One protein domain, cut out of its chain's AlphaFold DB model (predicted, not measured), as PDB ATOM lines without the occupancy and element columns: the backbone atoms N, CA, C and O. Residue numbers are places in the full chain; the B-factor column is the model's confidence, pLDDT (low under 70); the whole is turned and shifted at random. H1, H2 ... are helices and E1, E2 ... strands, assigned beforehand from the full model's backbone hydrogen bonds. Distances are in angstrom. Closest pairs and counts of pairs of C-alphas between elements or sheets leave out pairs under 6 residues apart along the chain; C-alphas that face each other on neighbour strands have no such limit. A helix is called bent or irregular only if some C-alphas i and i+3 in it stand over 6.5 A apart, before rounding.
ATOM      1  N   TRP A  41     206.783 266.310 172.839       63.69
ATOM      2  CA  TRP A  41     205.863 267.457 172.858       63.69
ATOM      3  C   TRP A  41     206.345 268.588 173.784       63.69
ATOM      4  O   TRP A  41     206.162 269.766 173.482       63.69
ATOM      5  N   TYR A  42     207.001 268.267 174.904       65.75
ATOM      6  CA  TYR A  42     207.543 269.282 175.809       65.75
ATOM      7  C   TYR A  42     208.745 269.970 175.163       65.75
ATOM      8  O   TYR A  42     208.827 271.199 175.151       65.75
ATOM      9  N   SER A  43     209.634 269.181 174.558       68.25
ATOM     10  CA  SER A  43     210.785 269.661 173.789       68.25
ATOM     11  C   SER A  43     210.372 270.530 172.593       68.25
ATOM     12  O   SER A  43     211.017 271.539 172.285       68.25
ATOM     13  N   GLN A  44     209.248 270.199 171.961       77.25
ATOM     14  CA  GLN A  44     208.666 270.961 170.864       77.25
ATOM     15  C   GLN A  44     208.076 272.300 171.338       77.25
ATOM     16  O   GLN A  44     208.437 273.336 170.780       77.25
ATOM     17  N   TYR A  45     207.232 272.307 172.378       78.50
ATOM     18  CA  TYR A  45     206.403 273.472 172.737       78.50
ATOM     19  C   TYR A  45     206.840 274.267 173.983       78.50
ATOM     20  O   TYR A  45     206.235 275.291 174.275       78.50
ATOM     21  N   ASN A  46     207.841 273.834 174.760       73.38
ATOM     22  CA  ASN A  46     208.189 274.486 176.042       73.38
ATOM     23  C   ASN A  46     209.676 274.789 176.239       73.38
ATOM     24  O   ASN A  46     210.035 275.463 177.216       73.38
ATOM     25  N   ILE A  47     210.525 274.290 175.340       80.31
ATOM     26  CA  ILE A  47     211.965 274.548 175.335       80.31
ATOM     27  C   ILE A  47     212.252 275.711 174.376       80.31
ATOM     28  O   ILE A  47     211.803 275.640 173.223       80.31
ATOM     29  N   PRO A  48     212.954 276.765 174.840       81.50
ATOM     30  CA  PRO A  48     213.259 277.946 174.039       81.50
ATOM     31  C   PRO A  48     214.119 277.607 172.826       81.50
ATOM     32  O   PRO A  48     214.851 276.613 172.823       81.50
ATOM     33  N   ASP A  49     214.039 278.450 171.802       83.62
ATOM     34  CA  ASP A  49     214.975 278.387 170.688       83.62
ATOM     35  C   ASP A  49     216.305 279.032 171.106       83.62
ATOM     36  O   ASP A  49     216.360 280.222 171.426       83.62
ATOM     37  N   LEU A  50     217.370 278.231 171.160       82.44
ATOM     38  CA  LEU A  50     218.687 278.667 171.627       82.44
ATOM     39  C   LEU A  50     219.427 279.552 170.614       82.44
ATOM     40  O   LEU A  50     220.369 280.231 171.016       82.44
ATOM     41  N   GLU A  51     219.019 279.567 169.342       84.94
ATOM     42  CA  GLU A  51     219.581 280.474 168.335       84.94
ATOM     43  C   GLU A  51     218.961 281.874 168.461       84.94
ATOM     44  O   GLU A  51     219.653 282.876 168.309       84.94
ATOM     45  N   VAL A  52     217.675 281.938 168.821       85.88
ATOM     46  CA  VAL A  52     216.883 283.180 168.898       85.88
ATOM     47  C   VAL A  52     216.943 283.842 170.284       85.88
ATOM     48  O   VAL A  52     216.930 285.069 170.397       85.88
ATOM     49  N   THR A  53     217.023 283.048 171.362       88.00
ATOM     50  CA  THR A  53     217.017 283.556 172.753       88.00
ATOM     51  C   THR A  53     218.062 284.651 173.023       88.00
ATOM     52  O   THR A  53     217.676 285.643 173.641       88.00
ATOM     53  N   PRO A  54     219.340 284.538 172.591       88.38
ATOM     54  CA  PRO A  54     220.359 285.543 172.901       88.38
ATOM     55  C   PRO A  54     220.033 286.924 172.323       88.38
ATOM     56  O   PRO A  54     220.160 287.920 173.022       88.38
ATOM     57  N   THR A  55     219.532 286.982 171.087       89.62
ATOM     58  CA  THR A  55     219.147 288.239 170.428       89.62
ATOM     59  C   THR A  55     218.021 288.947 171.178       89.62
ATOM     60  O   THR A  55     218.105 290.145 171.435       89.62
ATOM     61  N   ILE A  56     216.991 288.203 171.603       90.31
ATOM     62  CA  ILE A  56     215.903 288.762 172.419       90.31
ATOM     63  C   ILE A  56     216.428 289.203 173.797       90.31
ATOM     64  O   ILE A  56     216.034 290.253 174.303       90.31
ATOM     65  N   GLU A  57     217.323 288.427 174.413       90.75
ATOM     66  CA  GLU A  57     217.933 288.770 175.701       90.75
ATOM     67  C   GLU A  57     218.732 290.079 175.629       90.75
ATOM     68  O   GLU A  57     218.577 290.922 176.514       90.75
ATOM     69  N   ASP A  58     219.518 290.288 174.570       89.44
ATOM     70  CA  ASP A  58     220.304 291.507 174.364       89.44
ATOM     71  C   ASP A  58     219.412 292.755 174.227       89.44
ATOM     72  O   ASP A  58     219.685 293.767 174.881       89.44
ATOM     73  N   TYR A  59     218.302 292.684 173.476       90.31
ATOM     74  CA  TYR A  59     217.326 293.785 173.396       90.31
ATOM     75  C   TYR A  59     216.718 294.118 174.768       90.31
ATOM     76  O   TYR A  59     216.708 295.276 175.194       90.31
ATOM     77  N   LEU A  60     216.261 293.103 175.509       91.81
ATOM     78  CA  LEU A  60     215.665 293.291 176.838       91.81
ATOM     79  C   LEU A  60     216.683 293.831 177.861       91.81
ATOM     80  O   LEU A  60     216.342 294.674 178.692       91.81
ATOM     81  N   ARG A  61     217.951 293.404 177.789       91.56
ATOM     82  CA  ARG A  61     219.044 293.982 178.590       91.56
ATOM     83  C   ARG A  61     219.308 295.441 178.212       91.56
ATOM     84  O   ARG A  61     219.513 296.256 179.112       91.56
ATOM     85  N   GLY A  62     219.256 295.778 176.922       90.88
ATOM     86  CA  GLY A  62     219.382 297.146 176.411       90.88
ATOM     87  C   GLY A  62     218.333 298.090 177.001       90.88
ATOM     88  O   GLY A  62     218.691 299.119 177.572       90.88
ATOM     89  N   PHE A  63     217.056 297.703 176.967       91.81
ATOM     90  CA  PHE A  63     215.968 298.444 177.616       91.81
ATOM     91  C   PHE A  63     216.175 298.631 179.119       91.81
ATOM     92  O   PHE A  63     216.163 299.764 179.598       91.81
ATOM     93  N   VAL A  64     216.406 297.541 179.871       92.00
ATOM     94  CA  VAL A  64     216.633 297.624 181.326       92.00
ATOM     95  C   VAL A  64     217.799 298.560 181.633       92.00
ATOM     96  O   VAL A  64     217.705 299.360 182.562       92.00
ATOM     97  N   HIS A  65     218.876 298.515 180.849       91.81
ATOM     98  CA  HIS A  65     219.995 299.433 181.006       91.81
ATOM     99  C   HIS A  65     219.585 300.889 180.729       91.81
ATOM    100  O   HIS A  65     219.747 301.732 181.609       91.81
ATOM    101  N   ASN A  66     219.009 301.178 179.557       91.56
ATOM    102  CA  ASN A  66     218.631 302.527 179.121       91.56
ATOM    103  C   ASN A  66     217.656 303.210 180.090       91.56
ATOM    104  O   ASN A  66     217.854 304.367 180.456       91.56
ATOM    105  N   TRP A  67     216.637 302.484 180.556       92.81
ATOM    106  CA  TRP A  67     215.629 302.998 181.484       92.81
ATOM    107  C   TRP A  67     216.192 303.362 182.863       92.81
ATOM    108  O   TRP A  67     215.583 304.148 183.588       92.81
ATOM    109  N   THR A  68     217.335 302.789 183.249       92.31
ATOM    110  CA  THR A  68     217.837 302.830 184.632       92.31
ATOM    111  C   THR A  68     219.140 303.607 184.811       92.31
ATOM    112  O   THR A  68     219.592 303.747 185.948       92.31
ATOM    113  N   GLN A  69     219.703 304.193 183.744       90.81
ATOM    114  CA  GLN A  69     220.937 304.997 183.805       90.81
ATOM    115  C   GLN A  69     220.830 306.220 184.737       90.81
ATOM    116  O   GLN A  69     221.807 306.597 185.385       90.81
ATOM    117  N   SER A  70     219.651 306.837 184.835       89.12
ATOM    118  CA  SER A  70     219.392 308.057 185.611       89.12
ATOM    119  C   SER A  70     218.262 307.874 186.628       89.12
ATOM    120  O   SER A  70     217.460 306.949 186.524       89.12
ATOM    121  N   ASP A  71     218.201 308.758 187.630       88.44
ATOM    122  CA  ASP A  71     217.208 308.692 188.720       88.44
ATOM    123  C   ASP A  71     215.771 308.984 188.241       88.44
ATOM    124  O   ASP A  71     214.795 308.637 188.905       88.44
ATOM    125  N   SER A  72     215.629 309.563 187.047       91.88
ATOM    126  CA  SER A  72     214.390 309.588 186.272       91.88
ATOM    127  C   SER A  72     214.658 309.221 184.813       91.88
ATOM    128  O   SER A  72     215.763 309.414 184.298       91.88
ATOM    129  N   TYR A  73     213.638 308.691 184.148       94.00
ATOM    130  CA  TYR A  73     213.630 308.317 182.739       94.00
ATOM    131  C   TYR A  73     212.496 309.051 182.023       94.00
ATOM    132  O   TYR A  73     211.394 309.116 182.560       94.00
ATOM    133  N   GLN A  74     212.740 309.591 180.828       94.62
ATOM    134  CA  GLN A  74     211.697 310.204 179.997       94.62
ATOM    135  C   GLN A  74     211.272 309.235 178.896       94.62
ATOM    136  O   GLN A  74     212.139 308.675 178.226       94.62
ATOM    137  N   TYR A  75     209.963 309.078 178.688       92.38
ATOM    138  CA  TYR A  75     209.440 308.232 177.612       92.38
ATOM    139  C   TYR A  75     209.870 308.787 176.248       92.38
ATOM    140  O   TYR A  75     209.715 309.982 175.985       92.38
ATOM    141  N   GLN A  76     210.393 307.922 175.383       90.19
ATOM    142  CA  GLN A  76     210.822 308.280 174.028       90.19
ATOM    143  C   GLN A  76     209.672 308.198 173.015       90.19
ATOM    144  O   GLN A  76     209.679 308.910 172.010       90.19
ATOM    145  N   ASN A  77     208.676 307.350 173.284       88.88
ATOM    146  CA  ASN A  77     207.575 307.027 172.376       88.88
ATOM    147  C   ASN A  77     206.267 306.719 173.146       88.88
ATOM    148  O   ASN A  77     206.222 306.692 174.379       88.88
ATOM    149  N   GLU A  78     205.175 306.498 172.407       89.06
ATOM    150  CA  GLU A  78     203.857 306.192 172.989       89.06
ATOM    151  C   GLU A  78     203.749 304.726 173.473       89.06
ATOM    152  O   GLU A  78     202.968 304.436 174.386       89.06
ATOM    153  N   SER A  79     204.570 303.814 172.929       88.94
ATOM    154  CA  SER A  79     204.660 302.415 173.375       88.94
ATOM    155  C   SER A  79     205.154 302.329 174.821       88.94
ATOM    156  O   SER A  79     204.542 301.641 175.631       88.94
ATOM    157  N   GLU A  80     206.187 303.089 175.190       90.75
ATOM    158  CA  GLU A  80     206.686 303.215 176.563       90.75
ATOM    159  C   GLU A  80     205.645 303.843 177.492       90.75
ATOM    160  O   GLU A  80     205.352 303.284 178.553       90.75
ATOM    161  N   ARG A  81     205.031 304.962 177.075       90.50
ATOM    162  CA  ARG A  81     203.961 305.619 177.845       90.50
ATOM    163  C   ARG A  81     202.799 304.664 178.147       90.50
ATOM    164  O   ARG A  81     202.203 304.767 179.218       90.50
ATOM    165  N   SER A  82     202.496 303.739 177.238       89.06
ATOM    166  CA  SER A  82     201.472 302.701 177.430       89.06
ATOM    167  C   SER A  82     201.972 301.533 178.291       89.06
ATOM    168  O   SER A  82     201.283 301.092 179.213       89.06
ATOM    169  N   PHE A  83     203.193 301.058 178.028       91.50
ATOM    170  CA  PHE A  83     203.807 299.895 178.671       91.50
ATOM    171  C   PHE A  83     204.015 300.087 180.177       91.50
ATOM    172  O   PHE A  83     203.706 299.187 180.963       91.50
ATOM    173  N   PHE A  84     204.547 301.235 180.603       91.69
ATOM    174  CA  PHE A  84     204.976 301.433 181.989       91.69
ATOM    175  C   PHE A  84     203.827 301.427 183.020       91.69
ATOM    176  O   PHE A  84     203.936 300.685 184.005       91.69
ATOM    177  N   PRO A  85     202.710 302.166 182.835       90.56
ATOM    178  CA  PRO A  85     201.583 302.135 183.768       90.56
ATOM    179  C   PRO A  85     200.947 300.744 183.887       90.56
ATOM    180  O   PRO A  85     200.658 300.288 184.998       90.56
ATOM    181  N   GLU A  86     200.767 300.044 182.760       90.50
ATOM    182  CA  GLU A  86     200.215 298.685 182.741       90.50
ATOM    183  C   GLU A  86     201.158 297.696 183.436       90.50
ATOM    184  O   GLU A  86     200.727 296.912 184.287       90.50
ATOM    185  N   SER A  87     202.458 297.767 183.147       91.25
ATOM    186  CA  SER A  87     203.456 296.862 183.720       91.25
ATOM    187  C   SER A  87     203.654 297.081 185.220       91.25
ATOM    188  O   SER A  87     203.810 296.104 185.953       91.25
ATOM    189  N   ILE A  88     203.550 298.316 185.733       90.69
ATOM    190  CA  ILE A  88     203.495 298.553 187.187       90.69
ATOM    191  C   ILE A  88     202.221 297.954 187.794       90.69
ATOM    192  O   ILE A  88     202.302 297.314 188.846       90.69
ATOM    193  N   ALA A  89     201.057 298.091 187.153       87.50
ATOM    194  CA  ALA A  89     199.822 297.481 187.647       87.50
ATOM    195  C   ALA A  89     199.916 295.941 187.682       87.50
ATOM    196  O   ALA A  89     199.599 295.333 188.713       87.50
ATOM    197  N   LYS A  90     200.438 295.315 186.617       87.19
ATOM    198  CA  LYS A  90     200.734 293.872 186.557       87.19
ATOM    199  C   LYS A  90     201.744 293.462 187.634       87.19
ATOM    200  O   LYS A  90     201.504 292.485 188.339       87.19
ATOM    201  N   THR A  91     202.810 294.237 187.851       87.06
ATOM    202  CA  THR A  91     203.831 293.957 188.882       87.06
ATOM    203  C   THR A  91     203.247 294.030 190.292       87.06
ATOM    204  O   THR A  91     203.460 293.125 191.099       87.06
ATOM    205  N   ARG A  92     202.427 295.047 190.591       82.19
ATOM    206  CA  ARG A  92     201.704 295.164 191.871       82.19
ATOM    207  C   ARG A  92     200.743 293.996 192.088       82.19
ATOM    208  O   ARG A  92     200.687 293.455 193.190       82.19
ATOM    209  N   ALA A  93     200.017 293.573 191.052       74.56
ATOM    210  CA  ALA A  93     199.141 292.405 191.117       74.56
ATOM    211  C   ALA A  93     199.928 291.098 191.333       74.56
ATOM    212  O   ALA A  93     199.516 290.262 192.137       74.56
ATOM    213  N   MET A  94     201.074 290.942 190.668       76.88
ATOM    214  CA  MET A  94     201.986 289.807 190.811       76.88
ATOM    215  C   MET A  94     202.565 289.718 192.235       76.88
ATOM    216  O   MET A  94     202.484 288.657 192.849       76.88
ATOM    217  N   ILE A  95     203.060 290.828 192.797       69.25
ATOM    218  CA  ILE A  95     203.543 290.903 194.189       69.25
ATOM    219  C   ILE A  95     202.411 290.581 195.178       69.25
ATOM    220  O   ILE A  95     202.580 289.756 196.072       69.25
ATOM    221  N   LYS A  96     201.216 291.159 194.982       64.69
ATOM    222  CA  LYS A  96     200.047 290.948 195.856       64.69
ATOM    223  C   LYS A  96     199.555 289.490 195.902       64.69
ATOM    224  O   LYS A  96     198.868 289.120 196.851       64.69
ATOM    225  N   ARG A  97     199.888 288.654 194.909       56.44
ATOM    226  CA  ARG A  97     199.556 287.212 194.898       56.44
ATOM    227  C   ARG A  97     200.403 286.378 195.877       56.44
ATOM    228  O   ARG A  97     200.084 285.208 196.088       56.44
ATOM    229  N   LEU A  98     201.448 286.942 196.491       54.78
ATOM    230  CA  LEU A  98     202.259 286.261 197.503       54.78
ATOM    231  C   LEU A  98     201.510 286.168 198.844       54.78
ATOM    232  O   LEU A  98     201.080 287.175 199.401       54.78
ATOM    233  N   SER A  99     201.376 284.959 199.399       40.25
ATOM    234  CA  SER A  99     200.537 284.714 200.586       40.25
ATOM    235  C   SER A  99     201.241 284.900 201.943       40.25
ATOM    236  O   SER A  99     200.593 284.736 202.977       40.25
ATOM    237  N   ALA A 100     202.545 285.225 201.973       41.06
ATOM    238  CA  ALA A 100     203.343 285.240 203.211       41.06
ATOM    239  C   ALA A 100     204.345 286.408 203.359       41.06
ATOM    240  O   ALA A 100     204.344 287.059 204.411       41.06
ATOM    241  N   THR A 101     205.210 286.647 202.361       47.53
ATOM    242  CA  THR A 101     206.168 287.773 202.289       47.53
ATOM    243  C   THR A 101     206.596 288.055 200.837       47.53
ATOM    244  O   THR A 101     206.502 287.158 200.002       47.53
ATOM    245  N   ASP A 102     207.096 289.263 200.548       56.22
ATOM    246  CA  ASP A 102     207.542 289.730 199.222       56.22
ATOM    247  C   ASP A 102     208.988 290.282 199.207       56.22
ATOM    248  O   ASP A 102     209.305 291.199 198.460       56.22
ATOM    249  N   HIS A 103     209.895 289.745 200.027       52.34
ATOM    250  CA  HIS A 103     211.271 290.259 200.155       52.34
ATOM    251  C   HIS A 103     212.134 290.112 198.887       52.34
ATOM    252  O   HIS A 103     212.137 289.059 198.244       52.34
ATOM    253  N   VAL A 104     212.967 291.124 198.617       47.88
ATOM    254  CA  VAL A 104     214.042 291.091 197.609       47.88
ATOM    255  C   VAL A 104     215.310 290.477 198.196       47.88
ATOM    256  O   VAL A 104     215.716 290.813 199.310       47.88
ATOM    257  N   MET A 105     215.952 289.591 197.433       50.78
ATOM    258  CA  MET A 105     217.247 288.975 197.747       50.78
ATOM    259  C   MET A 105     218.064 288.833 196.443       50.78
ATOM    260  O   MET A 105     217.532 289.107 195.372       50.78
ATOM    261  N   GLY A 106     219.339 288.427 196.505       44.31
ATOM    262  CA  GLY A 106     220.165 288.250 195.293       44.31
ATOM    263  C   GLY A 106     220.764 289.543 194.714       44.31
ATOM    264  O   GLY A 106     221.068 289.611 193.527       44.31
ATOM    265  N   MET A 107     220.936 290.572 195.547       45.00
ATOM    266  CA  MET A 107     221.743 291.751 195.220       45.00
ATOM    267  C   MET A 107     223.139 291.588 195.850       45.00
ATOM    268  O   MET A 107     223.197 291.321 197.057       45.00
ATOM    269  N   PRO A 108     224.251 291.718 195.094       40.22
ATOM    270  CA  PRO A 108     225.583 291.799 195.682       40.22
ATOM    271  C   PRO A 108     225.626 292.976 196.665       40.22
ATOM    272  O   PRO A 108     224.956 293.977 196.440       40.22
ATOM    273  N   ASP A 109     226.396 292.830 197.744       44.56
ATOM    274  CA  ASP A 109     226.479 293.707 198.934       44.56
ATOM    275  C   ASP A 109     225.581 293.326 200.132       44.56
ATOM    276  O   ASP A 109     225.622 293.998 201.165       44.56
ATOM    277  N   LYS A 110     224.833 292.211 200.076       43.69
ATOM    278  CA  LYS A 110     224.230 291.583 201.275       43.69
ATOM    279  C   LYS A 110     224.484 290.074 201.304       43.69
ATOM    280  O   LYS A 110     224.049 289.362 200.407       43.69
ATOM    281  N   GLU A 111     225.172 289.594 202.345       39.00
ATOM    282  CA  GLU A 111     225.808 288.259 202.398       39.00
ATOM    283  C   GLU A 111     224.867 287.029 202.421       39.00
ATOM    284  O   GLU A 111     225.365 285.911 202.353       39.00
ATOM    285  N   ASP A 112     223.536 287.191 202.420       39.69
ATOM    286  CA  ASP A 112     222.570 286.074 202.409       39.69
ATOM    287  C   ASP A 112     221.478 286.237 201.326       39.69
ATOM    288  O   ASP A 112     220.429 286.853 201.542       39.69
ATOM    289  N   GLY A 113     221.694 285.651 200.141       39.28
ATOM    290  CA  GLY A 113     220.749 285.692 199.012       39.28
ATOM    291  C   GLY A 113     219.942 284.398 198.797       39.28
ATOM    292  O   GLY A 113     220.526 283.382 198.434       39.28
ATOM    293  N   VAL A 114     218.601 284.427 198.938       37.44
ATOM    294  CA  VAL A 114     217.667 283.337 198.531       37.44
ATOM    295  C   VAL A 114     216.277 283.908 198.174       37.44
ATOM    296  O   VAL A 114     215.477 284.130 199.078       37.44
ATOM    297  N   ILE A 115     215.941 284.164 196.902       40.19
ATOM    298  CA  ILE A 115     214.690 284.878 196.547       40.19
ATOM    299  C   ILE A 115     213.429 284.089 196.963       40.19
ATOM    300  O   ILE A 115     213.007 283.146 196.316       40.19
ATOM    301  N   VAL A 116     212.765 284.559 198.020       36.31
ATOM    302  CA  VAL A 116     211.495 284.057 198.584       36.31
ATOM    303  C   VAL A 116     211.541 282.633 199.188       36.31
ATOM    304  O   VAL A 116     211.515 281.607 198.521       36.31
ATOM    305  N   GLU A 117     211.520 282.616 200.523       36.41
ATOM    306  CA  GLU A 117     211.360 281.498 201.471       36.41
ATOM    307  C   GLU A 117     211.024 280.086 200.937       36.41
ATOM    308  O   GLU A 117     209.876 279.752 200.636       36.41
ATOM    309  N   LYS A 118     211.987 279.167 201.091       31.97
ATOM    310  CA  LYS A 118     211.677 277.755 201.351       31.97
ATOM    311  C   LYS A 118     211.224 277.610 202.811       31.97
ATOM    312  O   LYS A 118     212.049 277.718 203.713       31.97
ATOM    313  N   GLY A 119     209.936 277.358 203.042       35.22
ATOM    314  CA  GLY A 119     209.413 276.958 204.357       35.22
ATOM    315  C   GLY A 119     209.510 278.020 205.460       35.22
ATOM    316  O   GLY A 119     210.115 277.760 206.493       35.22
ATOM    317  N   GLY A 120     208.922 279.203 205.241       33.78
ATOM    318  CA  GLY A 120     208.336 280.098 206.261       33.78
ATOM    319  C   GLY A 120     209.129 280.499 207.518       33.78
ATOM    320  O   GLY A 120     208.529 281.039 208.450       33.78
ATOM    321  N   GLN A 121     210.440 280.265 207.593       32.62
ATOM    322  CA  GLN A 121     211.295 280.940 208.566       32.62
ATOM    323  C   GLN A 121     211.627 282.342 208.053       32.62
ATOM    324  O   GLN A 121     212.439 282.511 207.143       32.62
ATOM    325  N   ARG A 122     211.028 283.348 208.697       38.16
ATOM    326  CA  ARG A 122     211.422 284.750 208.551       38.16
ATOM    327  C   ARG A 122     212.798 284.948 209.187       38.16
ATOM    328  O   ARG A 122     212.916 284.935 210.410       38.16
ATOM    329  N   PHE A 123     213.826 285.137 208.366       37.59
ATOM    330  CA  PHE A 123     215.160 285.505 208.846       37.59
ATOM    331  C   PHE A 123     215.152 286.995 209.246       37.59
ATOM    332  O   PHE A 123     214.731 287.809 208.421       37.59
ATOM    333  N   PRO A 124     215.589 287.377 210.465       38.72
ATOM    334  CA  PRO A 124     215.395 288.738 210.986       38.72
ATOM    335  C   PRO A 124     216.140 289.876 210.267       38.72
ATOM    336  O   PRO A 124     215.862 291.036 210.553       38.72
ATOM    337  N   GLU A 125     217.082 289.571 209.371       43.16
ATOM    338  CA  GLU A 125     218.063 290.534 208.831       43.16
ATOM    339  C   GLU A 125     217.868 290.848 207.329       43.16
ATOM    340  O   GLU A 125     218.746 291.412 206.675       43.16
ATOM    341  N   ARG A 126     216.724 290.461 206.744       42.47
ATOM    342  CA  ARG A 126     216.511 290.465 205.284       42.47
ATOM    343  C   ARG A 126     216.269 291.845 204.652       42.47
ATOM    344  O   ARG A 126     215.965 292.830 205.318       42.47
ATOM    345  N   GLY A 127     216.478 291.896 203.330       53.19
ATOM    346  CA  GLY A 127     216.434 293.098 202.488       53.19
ATOM    347  C   GLY A 127     215.057 293.763 202.353       53.19
ATOM    348  O   GLY A 127     214.084 293.341 202.967       53.19
ATOM    349  N   LYS A 128     214.989 294.828 201.538       56.91
ATOM    350  CA  LYS A 128     213.754 295.597 201.293       56.91
ATOM    351  C   LYS A 128     212.649 294.686 200.718       56.91
ATOM    352  O   LYS A 128     212.936 293.764 199.953       56.91
ATOM    353  N   GLU A 129     211.390 294.967 201.048       67.88
ATOM    354  CA  GLU A 129     210.227 294.326 200.410       67.88
ATOM    355  C   GLU A 129     210.092 294.799 198.946       67.88
ATOM    356  O   GLU A 129     210.352 295.967 198.648       67.88
ATOM    357  N   MET A 130     209.684 293.920 198.022       75.06
ATOM    358  CA  MET A 130     209.477 294.249 196.602       75.06
ATOM    359  C   MET A 130     208.478 295.393 196.440       75.06
ATOM    360  O   MET A 130     208.715 296.311 195.657       75.06
ATOM    361  N   SER A 131     207.394 295.365 197.218       73.81
ATOM    362  CA  SER A 131     206.429 296.460 197.329       73.81
ATOM    363  C   SER A 131     207.089 297.772 197.757       73.81
ATOM    364  O   SER A 131     206.911 298.771 197.071       73.81
ATOM    365  N   GLN A 132     207.925 297.776 198.801       75.31
ATOM    366  CA  GLN A 132     208.638 298.977 199.262       75.31
ATOM    367  C   GLN A 132     209.632 299.538 198.232       75.31
ATOM    368  O   GLN A 132     209.825 300.753 198.180       75.31
ATOM    369  N   ILE A 133     210.287 298.692 197.425       80.44
ATOM    370  CA  ILE A 133     211.125 299.165 196.309       80.44
ATOM    371  C   ILE A 133     210.234 299.775 195.219       80.44
ATOM    372  O   ILE A 133     210.469 300.903 194.793       80.44
ATOM    373  N   LEU A 134     209.172 299.075 194.813       85.44
ATOM    374  CA  LEU A 134     208.248 299.535 193.775       85.44
ATOM    375  C   LEU A 134     207.483 300.813 194.174       85.44
ATOM    376  O   LEU A 134     207.204 301.648 193.320       85.44
ATOM    377  N   ASP A 135     207.187 301.009 195.459       85.88
ATOM    378  CA  ASP A 135     206.526 302.203 196.006       85.88
ATOM    379  C   ASP A 135     207.416 303.458 196.009       85.88
ATOM    380  O   ASP A 135     206.902 304.564 196.155       85.88
ATOM    381  N   GLN A 136     208.729 303.315 195.802       87.25
ATOM    382  CA  GLN A 136     209.621 304.452 195.531       87.25
ATOM    383  C   GLN A 136     209.597 304.879 194.056       87.25
ATOM    384  O   GLN A 136     210.069 305.970 193.741       87.25
ATOM    385  N   THR A 137     209.032 304.059 193.161       88.75
ATOM    386  CA  THR A 137     208.862 304.412 191.745       88.75
ATOM    387  C   THR A 137     207.541 305.141 191.519       88.75
ATOM    388  O   THR A 137     206.490 304.737 192.021       88.75
ATOM    389  N   THR A 138     207.591 306.230 190.758       90.44
ATOM    390  CA  THR A 138     206.433 307.065 190.425       90.44
ATOM    391  C   THR A 138     206.287 307.146 188.911       90.44
ATOM    392  O   THR A 138     207.229 307.518 188.212       90.44
ATOM    393  N   ILE A 139     205.096 306.805 188.412       89.56
ATOM    394  CA  ILE A 139     204.692 307.065 187.027       89.56
ATOM    395  C   ILE A 139     204.338 308.546 186.904       89.56
ATOM    396  O   ILE A 139     203.460 309.038 187.614       89.56
ATOM    397  N   GLU A 140     204.982 309.230 185.968       88.06
ATOM    398  CA  GLU A 140     204.674 310.596 185.560       88.06
ATOM    399  C   GLU A 140     204.130 310.603 184.119       88.06
ATOM    400  O   GLU A 140     204.261 309.634 183.369       88.06
ATOM    401  N   GLU A 141     203.513 311.712 183.701       85.75
ATOM    402  CA  GLU A 141     202.893 311.868 182.367       85.75
ATOM    403  C   GLU A 141     203.889 311.693 181.200       85.75
ATOM    404  O   GLU A 141     203.516 311.293 180.092       85.75
ATOM    405  N   ASN A 142     205.165 311.993 181.455       88.94
ATOM    406  CA  ASN A 142     206.243 312.028 180.465       88.94
ATOM    407  C   ASN A 142     207.439 311.133 180.841       88.94
ATOM    408  O   ASN A 142     208.493 311.241 180.215       88.94
ATOM    409  N   GLY A 143     207.317 310.290 181.870       92.00
ATOM    410  CA  GLY A 143     208.438 309.479 182.333       92.00
ATOM    411  C   GLY A 143     208.188 308.679 183.608       92.00
ATOM    412  O   GLY A 143     207.097 308.690 184.172       92.00
ATOM    413  N   ILE A 144     209.243 308.024 184.087       92.62
ATOM    414  CA  ILE A 144     209.314 307.417 185.419       92.62
ATOM    415  C   ILE A 144     210.304 308.193 186.275       92.62
ATOM    416  O   ILE A 144     211.427 308.462 185.856       92.62
ATOM    417  N   SER A 145     209.915 308.473 187.515       93.88
ATOM    418  CA  SER A 145     210.855 308.794 188.585       93.88
ATOM    419  C   SER A 145     211.140 307.529 189.388       93.88
ATOM    420  O   SER A 145     210.221 306.884 189.898       93.88
ATOM    421  N   TRP A 146     212.414 307.164 189.511       91.06
ATOM    422  CA  TRP A 146     212.858 306.016 190.303       91.06
ATOM    423  C   TRP A 146     213.079 306.363 191.784       91.06
ATOM    424  O   TRP A 146     213.481 305.503 192.565       91.06
ATOM    425  N   GLY A 147     212.844 307.614 192.188       86.25
ATOM    426  CA  GLY A 147     213.029 308.061 193.566       86.25
ATOM    427  C   GLY A 147     214.479 307.918 194.043       86.25
ATOM    428  O   GLY A 147     215.414 308.313 193.356       86.25
ATOM    429  N   MET A 148     214.668 307.357 195.241       86.44
ATOM    430  CA  MET A 148     215.987 307.172 195.875       86.44
ATOM    431  C   MET A 148     216.558 305.754 195.672       86.44
ATOM    432  O   MET A 148     217.344 305.270 196.492       86.44
ATOM    433  N   LEU A 149     216.128 305.052 194.619       85.94
ATOM    434  CA  LEU A 149     216.578 303.695 194.320       85.94
ATOM    435  C   LEU A 149     218.020 303.668 193.785       85.94
ATOM    436  O   LEU A 149     218.416 304.471 192.932       85.94
ATOM    437  N   SER A 150     218.805 302.692 194.254       85.69
ATOM    438  CA  SER A 150     220.123 302.408 193.676       85.69
ATOM    439  C   SER A 150     219.987 302.022 192.197       85.69
ATOM    440  O   SER A 150     218.910 301.630 191.747       85.69
ATOM    441  N   GLU A 151     221.071 302.105 191.423       85.75
ATOM    442  CA  GLU A 151     221.066 301.620 190.032       85.75
ATOM    443  C   GLU A 151     220.613 300.150 189.953       85.75
ATOM    444  O   GLU A 151     219.855 299.771 189.065       85.75
ATOM    445  N   GLN A 152     220.994 299.330 190.935       82.50
ATOM    446  CA  GLN A 152     220.574 297.935 190.983       82.50
ATOM    447  C   GLN A 152     219.097 297.754 191.365       82.50
ATOM    448  O   GLN A 152     218.406 296.948 190.745       82.50
ATOM    449  N   ASP A 153     218.586 298.517 192.339       84.06
ATOM    450  CA  ASP A 153     217.154 298.525 192.669       84.06
ATOM    451  C   ASP A 153     216.325 298.933 191.434       84.06
ATOM    452  O   ASP A 153     215.286 298.332 191.158       84.06
ATOM    453  N   ARG A 154     216.812 299.908 190.651       88.88
ATOM    454  CA  ARG A 154     216.208 300.330 189.378       88.88
ATOM    455  C   ARG A 154     216.187 299.205 188.346       88.88
ATOM    456  O   ARG A 154     215.117 298.900 187.823       88.88
ATOM    457  N   ARG A 155     217.330 298.555 188.079       87.62
ATOM    458  CA  ARG A 155     217.428 297.406 187.150       87.62
ATOM    459  C   ARG A 155     216.498 296.266 187.548       87.62
ATOM    460  O   ARG A 155     215.805 295.716 186.696       87.62
ATOM    461  N   PHE A 156     216.433 295.958 188.842       85.38
ATOM    462  CA  PHE A 156     215.530 294.947 189.380       85.38
ATOM    463  C   PHE A 156     214.058 295.291 189.121       85.38
ATOM    464  O   PHE A 156     213.329 294.446 188.601       85.38
ATOM    465  N   VAL A 157     213.616 296.523 189.414       88.38
ATOM    466  CA  VAL A 157     212.232 296.932 189.118       88.38
ATOM    467  C   VAL A 157     211.965 296.897 187.615       88.38
ATOM    468  O   VAL A 157     210.979 296.292 187.210       88.38
ATOM    469  N   ALA A 158     212.839 297.466 186.782       91.56
ATOM    470  CA  ALA A 158     212.696 297.451 185.324       91.56
ATOM    471  C   ALA A 158     212.560 296.021 184.758       91.56
ATOM    472  O   ALA A 158     211.663 295.757 183.954       91.56
ATOM    473  N   GLY A 159     213.376 295.078 185.240       89.81
ATOM    474  CA  GLY A 159     213.249 293.656 184.913       89.81
ATOM    475  C   GLY A 159     211.922 293.050 185.385       89.81
ATOM    476  O   GLY A 159     211.272 292.332 184.623       89.81
ATOM    477  N   LEU A 160     211.471 293.368 186.606       87.75
ATOM    478  CA  LEU A 160     210.154 292.944 187.099       87.75
ATOM    479  C   LEU A 160     209.001 293.477 186.239       87.75
ATOM    480  O   LEU A 160     208.038 292.738 186.052       87.75
ATOM    481  N   LEU A 161     209.091 294.699 185.697       91.81
ATOM    482  CA  LEU A 161     208.048 295.256 184.826       91.81
ATOM    483  C   LEU A 161     207.888 294.412 183.554       91.81
ATOM    484  O   LEU A 161     206.774 294.002 183.232       91.81
ATOM    485  N   MET A 162     208.996 294.070 182.885       91.56
ATOM    486  CA  MET A 162     208.981 293.174 181.720       91.56
ATOM    487  C   MET A 162     208.446 291.783 182.063       91.56
ATOM    488  O   MET A 162     207.627 291.228 181.335       91.56
ATOM    489  N   PHE A 163     208.890 291.217 183.185       88.06
ATOM    490  CA  PHE A 163     208.469 289.885 183.611       88.06
ATOM    491  C   PHE A 163     206.984 289.833 183.996       88.06
ATOM    492  O   PHE A 163     206.293 288.858 183.709       88.06
ATOM    493  N   ALA A 164     206.456 290.897 184.601       86.25
ATOM    494  CA  ALA A 164     205.032 291.021 184.870       86.25
ATOM    495  C   ALA A 164     204.215 291.226 183.582       86.25
ATOM    496  O   ALA A 164     203.087 290.739 183.506       86.25
ATOM    497  N   ALA A 165     204.773 291.905 182.570       89.44
ATOM    498  CA  ALA A 165     204.133 292.076 181.266       89.44
ATOM    499  C   ALA A 165     203.895 290.734 180.547       89.44
ATOM    500  O   ALA A 165     202.832 290.572 179.949       89.44
ATOM    501  N   THR A 166     204.791 289.744 180.698       85.06
ATOM    502  CA  THR A 166     204.598 288.380 180.156       85.06
ATOM    503  C   THR A 166     203.738 287.453 181.030       85.06
ATOM    504  O   THR A 166     203.788 286.228 180.892       85.06
ATOM    505  N   GLY A 167     202.956 288.003 181.966       74.88
ATOM    506  CA  GLY A 167     202.132 287.206 182.881       74.88
ATOM    507  C   GLY A 167     202.955 286.390 183.888       74.88
ATOM    508  O   GLY A 167     202.483 285.372 184.403       74.88
ATOM    509  N   GLY A 168     204.194 286.818 184.161       69.56
ATOM    510  CA  GLY A 168     205.146 286.132 185.024       69.56
ATOM    511  C   GLY A 168     204.623 285.807 186.429       69.56
ATOM    512  O   GLY A 168     203.756 286.472 186.999       69.56
ATOM    513  N   MET A 169     205.189 284.749 187.010       67.56
ATOM    514  CA  MET A 169     204.940 284.310 188.387       67.56
ATOM    515  C   MET A 169     206.250 284.371 189.174       67.56
ATOM    516  O   MET A 169     207.248 283.794 188.737       67.56
ATOM    517  N   LEU A 170     206.262 285.048 190.327       66.88
ATOM    518  CA  LEU A 170     207.475 285.279 191.131       66.88
ATOM    519  C   LEU A 170     208.154 283.976 191.583       66.88
ATOM    520  O   LEU A 170     209.374 283.933 191.730       66.88
ATOM    521  N   GLU A 171     207.407 282.876 191.692       60.72
ATOM    522  CA  GLU A 171     207.928 281.526 191.932       60.72
ATOM    523  C   GLU A 171     208.945 281.056 190.871       60.72
ATOM    524  O   GLU A 171     209.754 280.167 191.142       60.72
ATOM    525  N   ARG A 172     208.946 281.652 189.670       61.75
ATOM    526  CA  ARG A 172     209.938 281.375 188.618       61.75
ATOM    527  C   ARG A 172     211.238 282.160 188.801       61.75
ATOM    528  O   ARG A 172     212.279 281.662 188.382       61.75
ATOM    529  N   LEU A 173     211.197 283.318 189.469       62.75
ATOM    530  CA  LEU A 173     212.388 284.097 189.840       62.75
ATOM    531  C   LEU A 173     213.028 283.609 191.156       62.75
ATOM    532  O   LEU A 173     214.176 283.929 191.439       62.75
ATOM    533  N   ASN A 174     212.309 282.795 191.938       52.59
ATOM    534  CA  ASN A 174     212.676 282.335 193.289       52.59
ATOM    535  C   ASN A 174     214.101 281.736 193.412       52.59
ATOM    536  O   ASN A 174     214.785 281.891 194.421       52.59
ATOM    537  N   TYR A 175     214.591 281.093 192.351       47.78
ATOM    538  CA  TYR A 175     215.902 280.429 192.341       47.78
ATOM    539  C   TYR A 175     216.998 281.215 191.612       47.78
ATOM    540  O   TYR A 175     218.079 280.675 191.381       47.78
ATOM    541  N   MET A 176     216.734 282.463 191.225       55.62
ATOM    542  CA  MET A 176     217.735 283.311 190.587       55.62
ATOM    543  C   MET A 176     218.675 283.900 191.636       55.62
ATOM    544  O   MET A 176     218.243 284.506 192.612       55.62
ATOM    545  N   GLN A 177     219.976 283.713 191.420       52.12
ATOM    546  CA  GLN A 177     221.023 284.269 192.281       52.12
ATOM    547  C   GLN A 177     221.325 285.742 191.979       52.12
ATOM    548  O   GLN A 177     221.909 286.420 192.816       52.12
ATOM    549  N   ASP A 178     220.937 286.211 190.793       64.44
ATOM    550  CA  ASP A 178     221.272 287.526 190.257       64.44
ATOM    551  C   ASP A 178     220.077 288.093 189.474       64.44
ATOM    552  O   ASP A 178     219.553 287.458 188.548       64.44
ATOM    553  N   VAL A 179     219.655 289.289 189.885       65.00
ATOM    554  CA  VAL A 179     218.524 290.055 189.344       65.00
ATOM    555  C   VAL A 179     218.756 290.559 187.920       65.00
ATOM    556  O   VAL A 179     217.788 290.687 187.169       65.00
ATOM    557  N   ASP A 180     220.009 290.748 187.495       70.19
ATOM    558  CA  ASP A 180     220.325 291.184 186.130       70.19
ATOM    559  C   ASP A 180     219.989 290.090 185.091       70.19
ATOM    560  O   ASP A 180     220.028 290.344 183.891       70.19
ATOM    561  N   ASN A 181     219.590 288.880 185.512       76.25
ATOM    562  CA  ASN A 181     219.145 287.798 184.624       76.25
ATOM    563  C   ASN A 181     217.622 287.725 184.407       76.25
ATOM    564  O   ASN A 181     217.158 286.798 183.741       76.25
ATOM    565  N   ILE A 182     216.822 288.669 184.920       82.31
ATOM    566  CA  ILE A 182     215.370 288.693 184.639       82.31
ATOM    567  C   ILE A 182     215.084 288.826 183.123       82.31
ATOM    568  O   ILE A 182     214.276 288.037 182.622       82.31
ATOM    569  N   PRO A 183     215.791 289.686 182.351       87.62
ATOM    570  CA  PRO A 183     215.707 289.710 180.886       87.62
ATOM    571  C   PRO A 183     215.897 288.338 180.218       87.62
ATOM    572  O   PRO A 183     215.148 287.992 179.310       87.62
ATOM    573  N   ALA A 184     216.825 287.512 180.713       84.12
ATOM    574  CA  ALA A 184     217.081 286.170 180.183       84.12
ATOM    575  C   ALA A 184     215.901 285.205 180.399       84.12
ATOM    576  O   ALA A 184     215.655 284.314 179.585       84.12
ATOM    577  N   VAL A 185     215.149 285.360 181.496       81.56
ATOM    578  CA  VAL A 185     213.937 284.563 181.754       81.56
ATOM    579  C   VAL A 185     212.815 284.965 180.801       81.56
ATOM    580  O   VAL A 185     212.167 284.086 180.232       81.56
ATOM    581  N   VAL A 186     212.635 286.270 180.575       87.75
ATOM    582  CA  VAL A 186     211.651 286.812 179.626       87.75
ATOM    583  C   VAL A 186     211.998 286.398 178.189       87.75
ATOM    584  O   VAL A 186     211.145 285.855 177.491       87.75
ATOM    585  N   ALA A 187     213.260 286.517 177.764       88.75
ATOM    586  CA  ALA A 187     213.722 286.103 176.433       88.75
ATOM    587  C   ALA A 187     213.432 284.624 176.116       88.75
ATOM    588  O   ALA A 187     213.053 284.273 174.996       88.75
ATOM    589  N   ARG A 188     213.549 283.736 177.114       85.81
ATOM    590  CA  ARG A 188     213.192 282.313 176.977       85.81
ATOM    591  C   ARG A 188     211.688 282.101 176.775       85.81
ATOM    592  O   ARG A 188     211.300 281.155 176.103       85.81
ATOM    593  N   GLU A 189     210.830 282.945 177.343       85.50
ATOM    594  CA  GLU A 189     209.379 282.882 177.108       85.50
ATOM    595  C   GLU A 189     209.016 283.366 175.706       85.50
ATOM    596  O   GLU A 189     208.289 282.681 174.984       85.50
ATOM    597  N   LEU A 190     209.579 284.509 175.304       90.81
ATOM    598  CA  LEU A 190     209.358 285.092 173.983       90.81
ATOM    599  C   LEU A 190     209.852 284.161 172.866       90.81
ATOM    600  O   LEU A 190     209.114 283.912 171.917       90.81
ATOM    601  N   SER A 191     211.037 283.554 173.007       90.00
ATOM    602  CA  SER A 191     211.561 282.586 172.027       90.00
ATOM    603  C   SER A 191     210.742 281.291 171.943       90.00
ATOM    604  O   SER A 191     210.594 280.749 170.851       90.00
ATOM    605  N   VAL A 192     210.158 280.800 173.048       88.00
ATOM    606  CA  VAL A 192     209.181 279.693 172.993       88.00
ATOM    607  C   VAL A 192     207.964 280.106 172.167       88.00
ATOM    608  O   VAL A 192     207.517 279.340 171.316       88.00
ATOM    609  N   LEU A 193     207.437 281.314 172.380       90.12
ATOM    610  CA  LEU A 193     206.264 281.789 171.652       90.12
ATOM    611  C   LEU A 193     206.560 282.038 170.160       90.12
ATOM    612  O   LEU A 193     205.745 281.681 169.308       90.12
ATOM    613  N   GLU A 194     207.747 282.557 169.841       91.81
ATOM    614  CA  GLU A 194     208.255 282.729 168.476       91.81
ATOM    615  C   GLU A 194     208.374 281.379 167.751       91.81
ATOM    616  O   GLU A 194     207.738 281.168 166.713       91.81
ATOM    617  N   LYS A 195     209.066 280.413 168.371       91.00
ATOM    618  CA  LYS A 195     209.204 279.026 167.895       91.00
ATOM    619  C   LYS A 195     207.851 278.355 167.654       91.00
ATOM    620  O   LYS A 195     207.661 277.702 166.628       91.00
ATOM    621  N   ILE A 196     206.888 278.529 168.566       89.06
ATOM    622  CA  ILE A 196     205.530 278.001 168.381       89.06
ATOM    623  C   ILE A 196     204.847 278.690 167.205       89.06
ATOM    624  O   ILE A 196     204.256 277.995 166.383       89.06
ATOM    625  N   SER A 197     204.921 280.016 167.073       90.44
ATOM    626  CA  SER A 197     204.282 280.728 165.960       90.44
ATOM    627  C   SER A 197     204.836 280.309 164.590       90.44
ATOM    628  O   SER A 197     204.079 280.206 163.625       90.44
ATOM    629  N   GLY A 198     206.130 279.970 164.518       88.81
ATOM    630  CA  GLY A 198     206.838 279.699 163.264       88.81
ATOM    631  C   GLY A 198     207.077 280.957 162.419       88.81
ATOM    632  O   GLY A 198     207.230 280.851 161.205       88.81
ATOM    633  N   GLN A 199     207.053 282.130 163.049       88.12
ATOM    634  CA  GLN A 199     207.289 283.447 162.464       88.12
ATOM    635  C   GLN A 199     208.209 284.227 163.402       88.12
ATOM    636  O   GLN A 199     208.114 284.048 164.611       88.12
ATOM    637  N   THR A 200     209.052 285.111 162.874       88.38
ATOM    638  CA  THR A 200     209.801 286.066 163.701       88.38
ATOM    639  C   THR A 200     208.826 287.038 164.367       88.38
ATOM    640  O   THR A 200     208.024 287.673 163.681       88.38
ATOM    641  N   LEU A 201     208.864 287.125 165.700       87.75
ATOM    642  CA  LEU A 201     207.925 287.918 166.499       87.75
ATOM    643  C   LEU A 201     208.606 288.934 167.410       87.75
ATOM    644  O   LEU A 201     207.960 289.915 167.744       87.75
ATOM    645  N   PHE A 202     209.849 288.697 167.824       88.56
ATOM    646  CA  PHE A 202     210.583 289.495 168.807       88.56
ATOM    647  C   PHE A 202     212.065 289.679 168.442       88.56
ATOM    648  O   PHE A 202     212.695 290.597 168.954       88.56
ATOM    649  N   SER A 203     212.630 288.814 167.592       77.38
ATOM    650  CA  SER A 203     214.075 288.769 167.309       77.38
ATOM    651  C   SER A 203     214.586 289.691 166.189       77.38
ATOM    652  O   SER A 203     215.797 289.837 166.051       77.38
ATOM    653  N   ASP A 204     213.695 290.331 165.425       79.50
ATOM    654  CA  ASP A 204     214.025 291.300 164.363       79.50
ATOM    655  C   ASP A 204     212.965 292.417 164.344       79.50
ATOM    656  O   ASP A 204     212.069 292.449 163.498       79.50
ATOM    657  N   LEU A 205     212.992 293.271 165.370       78.56
ATOM    658  CA  LEU A 205     212.022 294.346 165.593       78.56
ATOM    659  C   LEU A 205     212.695 295.670 165.942       78.56
ATOM    660  O   LEU A 205     213.838 295.703 166.395       78.56
ATOM    661  N   SER A 206     211.941 296.763 165.785       82.69
ATOM    662  CA  SER A 206     212.269 298.008 166.474       82.69
ATOM    663  C   SER A 206     211.937 297.914 167.967       82.69
ATOM    664  O   SER A 206     211.082 297.126 168.385       82.69
ATOM    665  N   ASP A 207     212.593 298.754 168.763       81.00
ATOM    666  CA  ASP A 207     212.350 298.864 170.201       81.00
ATOM    667  C   ASP A 207     210.851 299.125 170.500       81.00
ATOM    668  O   ASP A 207     210.230 298.432 171.313       81.00
ATOM    669  N   ASP A 208     210.234 300.063 169.775       82.44
ATOM    670  CA  ASP A 208     208.816 300.424 169.890       82.44
ATOM    671  C   ASP A 208     207.874 299.223 169.658       82.44
ATOM    672  O   ASP A 208     206.917 299.037 170.420       82.44
ATOM    673  N   ASP A 209     208.159 298.391 168.645       85.19
ATOM    674  CA  ASP A 209     207.362 297.201 168.305       85.19
ATOM    675  C   ASP A 209     207.486 296.106 169.378       85.19
ATOM    676  O   ASP A 209     206.512 295.414 169.690       85.19
ATOM    677  N   LEU A 210     208.685 295.921 169.946       87.56
ATOM    678  CA  LEU A 210     208.943 294.913 170.980       87.56
ATOM    679  C   LEU A 210     208.201 295.255 172.283       87.56
ATOM    680  O   LEU A 210     207.619 294.365 172.910       87.56
ATOM    681  N   LEU A 211     208.139 296.536 172.660       87.56
ATOM    682  CA  LEU A 211     207.372 296.985 173.827       87.56
ATOM    683  C   LEU A 211     205.856 296.881 173.625       87.56
ATOM    684  O   LEU A 211     205.162 296.413 174.531       87.56
ATOM    685  N   GLU A 212     205.334 297.242 172.445       87.19
ATOM    686  CA  GLU A 212     203.910 297.049 172.133       87.19
ATOM    687  C   GLU A 212     203.530 295.560 172.245       87.19
ATOM    688  O   GLU A 212     202.547 295.188 172.897       87.19
ATOM    689  N   LYS A 213     204.365 294.684 171.675       89.12
ATOM    690  CA  LYS A 213     204.192 293.230 171.738       89.12
ATOM    691  C   LYS A 213     204.280 292.652 173.149       89.12
ATOM    692  O   LYS A 213     203.539 291.716 173.449       89.12
ATOM    693  N   LEU A 214     205.147 293.193 174.007       88.75
ATOM    694  CA  LEU A 214     205.217 292.825 175.424       88.75
ATOM    695  C   LEU A 214     203.947 293.230 176.183       88.75
ATOM    696  O   LEU A 214     203.427 292.425 176.954       88.75
ATOM    697  N   GLY A 215     203.402 294.426 175.932       84.38
ATOM    698  CA  GLY A 215     202.116 294.846 176.504       84.38
ATOM    699  C   GLY A 215     200.976 293.891 176.129       84.38
ATOM    700  O   GLY A 215     200.217 293.439 176.990       84.38
ATOM    701  N   GLN A 216     200.926 293.488 174.856       87.19
ATOM    702  CA  GLN A 216     199.909 292.590 174.291       87.19
ATOM    703  C   GLN A 216     200.198 291.083 174.485       87.19
ATOM    704  O   GLN A 216     199.491 290.246 173.909       87.19
ATOM    705  N   TYR A 217     201.213 290.705 175.275       88.44
ATOM    706  CA  TYR A 217     201.730 289.332 175.329       88.44
ATOM    707  C   TYR A 217     200.660 288.272 175.633       88.44
ATOM    708  O   TYR A 217     200.577 287.282 174.910       88.44
ATOM    709  N   ASP A 218     199.808 288.469 176.644       83.12
ATOM    710  CA  ASP A 218     198.797 287.472 177.043       83.12
ATOM    711  C   ASP A 218     197.788 287.175 175.918       83.12
ATOM    712  O   ASP A 218     197.434 286.015 175.667       83.12
ATOM    713  N   GLN A 219     197.363 288.211 175.189       85.38
ATOM    714  CA  GLN A 219     196.467 288.074 174.040       85.38
ATOM    715  C   GLN A 219     197.176 287.384 172.870       85.38
ATOM    716  O   GLN A 219     196.611 286.488 172.240       85.38
ATOM    717  N   MET A 220     198.425 287.765 172.592       90.31
ATOM    718  CA  MET A 220     199.231 287.177 171.524       90.31
ATOM    719  C   MET A 220     199.521 285.695 171.788       90.31
ATOM    720  O   MET A 220     199.323 284.860 170.905       90.31
ATOM    721  N   ARG A 221     199.905 285.359 173.024       87.62
ATOM    722  CA  ARG A 221     200.114 283.994 173.511       87.62
ATOM    723  C   ARG A 221     198.859 283.152 173.314       87.62
ATOM    724  O   ARG A 221     198.939 282.077 172.726       87.62
ATOM    725  N   SER A 222     197.707 283.664 173.744       81.44
ATOM    726  CA  SER A 222     196.415 282.984 173.597       81.44
ATOM    727  C   SER A 222     196.054 282.750 172.125       81.44
ATOM    728  O   SER A 222     195.699 281.633 171.750       81.44
ATOM    729  N   ASN A 223     196.232 283.762 171.268       85.81
ATOM    730  CA  ASN A 223     195.976 283.670 169.829       85.81
ATOM    731  C   ASN A 223     196.892 282.648 169.137       85.81
ATOM    732  O   ASN A 223     196.420 281.852 168.331       85.81
ATOM    733  N   ILE A 224     198.193 282.647 169.438       88.44
ATOM    734  CA  ILE A 224     199.166 281.723 168.833       88.44
ATOM    735  C   ILE A 224     198.890 280.280 169.265       88.44
ATOM    736  O   ILE A 224     198.866 279.388 168.417       88.44
ATOM    737  N   VAL A 225     198.633 280.051 170.557       81.44
ATOM    738  CA  VAL A 225     198.273 278.730 171.096       81.44
ATOM    739  C   VAL A 225     196.995 278.209 170.425       81.44
ATOM    740  O   VAL A 225     197.007 277.103 169.888       81.44
ATOM    741  N   ALA A 226     195.942 279.030 170.342       77.44
ATOM    742  CA  ALA A 226     194.688 278.662 169.682       77.44
ATOM    743  C   ALA A 226     194.854 278.400 168.171       77.44
ATOM    744  O   ALA A 226     194.399 277.372 167.671       77.44
ATOM    745  N   ASN A 227     195.562 279.272 167.444       87.88
ATOM    746  CA  ASN A 227     195.809 279.129 166.001       87.88
ATOM    747  C   ASN A 227     196.654 277.894 165.653       87.88
ATOM    748  O   ASN A 227     196.567 277.378 164.539       87.88
ATOM    749  N   ARG A 228     197.478 277.414 166.591       85.25
ATOM    750  CA  ARG A 228     198.230 276.160 166.457       85.25
ATOM    751  C   ARG A 228     197.451 274.923 166.899       85.25
ATOM    752  O   ARG A 228     197.983 273.825 166.766       85.25
ATOM    753  N   GLY A 229     196.226 275.082 167.400       77.88
ATOM    754  CA  GLY A 229     195.446 273.985 167.967       77.88
ATOM    755  C   GLY A 229     196.098 273.388 169.213       77.88
ATOM    756  O   GLY A 229     195.971 272.192 169.435       77.88
TER     757      GLY A 229
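Overview. This is residues 41 to 229 of the 472 residues of an uncharacterized protein of Candidatus Roizmanbacteria bacterium RIFCSPLOWO2_02_FULL_36_11 (UniProt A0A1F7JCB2). Look for a body of crossed helices with H5 in its middle: H3 crosses H5 at a right angle, H2 and H6 pack on H5, and a small three-stranded sheet sits at one edge beside H3 and the end of H2. A long loop, residues 97 to 129, makes one end of the longest axis, and H8 lies at the other. The 189 printed residues hold eight named helices and three strands, in the order H1 H2 E1 H3 H4 E2 E3 H5 H6 H7 H8; the sheet runs E1 E3 E2, antiparallel, and the class is mostly helix. The whole is compact, with a radius of gyration of the C-alphas of 16.7 A and spans of 49 by 41 by 26 A.

Along the chain. Begin at C-alpha 41, (205.863, 267.457, 172.858), where H1, residues 41 to 45, starts. H2 is residues 53 to 68, 22.7 A long, E1 72 to 74, and H3 78 to 96, 27.7 A. Next come H4, 130 to 134, E2, 138 to 140, E3, 143 to 145, and H5, 151 to 165, 21.3 A. H6, 179 to 197, is 28.9 A long and irregular, C-alphas 180 and 183 being 7.1 A apart. H7 is residues 207 to 215; H8, 217 to 227, ends at C-alpha 227, (195.809, 279.129, 166.001).

Arrangement. Start at H5, the hub, touching five helices. Its residues 160 to 165 alone touch H3, about perpendicular at 90 degrees; the closest C-alphas, Ser 87 and Leu 161, are 5.0 A apart. Residues 179 to 186 of H6 alone touch H5 at a shallow tilt of 24 degrees, closest at C-alphas Gly 159 and Ile 182, 5.4 A. H2 touches H6, closest at C-alphas Glu 57 and Ala 187, 5.0 A, with residues 183 to 191 of H6 alone. H4 only just touches H5, with 3 pairs of C-alphas within 8 A, closest at Leu 134 and Val 157, 6.7 A. H7 touches H3, closest at C-alphas Ser 79 and Glu 212, 5.6 A, with residues 79 to 87 of H3 alone. At the far end of H6, residues 193 to 197 alone touch H8, closest at C-alphas Ser 197 and Ile 224, 6.0 A; H1 only just touches H6, with 3 pairs. In the sheet, N 73 and O 144 are 2.8 A apart between E1 and E3, and N 138 and O 145 2.8 A in the hairpin of E2 and E3. Every O i to N i+4 pair is within hydrogen-bond range in H1, H4, H5, H7 and H8, against 11 of 12 in H2 and 13 of 15 in H3 and H6.

Size, cuts and confidence. The farthest C-alphas, Pro 124 and Asn 227, are 50.0 A apart. The printed part has no cut; the links H3 to H4 and H5 to H6 are long. Confidence is under 70 at residues 41 to 43, 95 to 129 and 168 to 179.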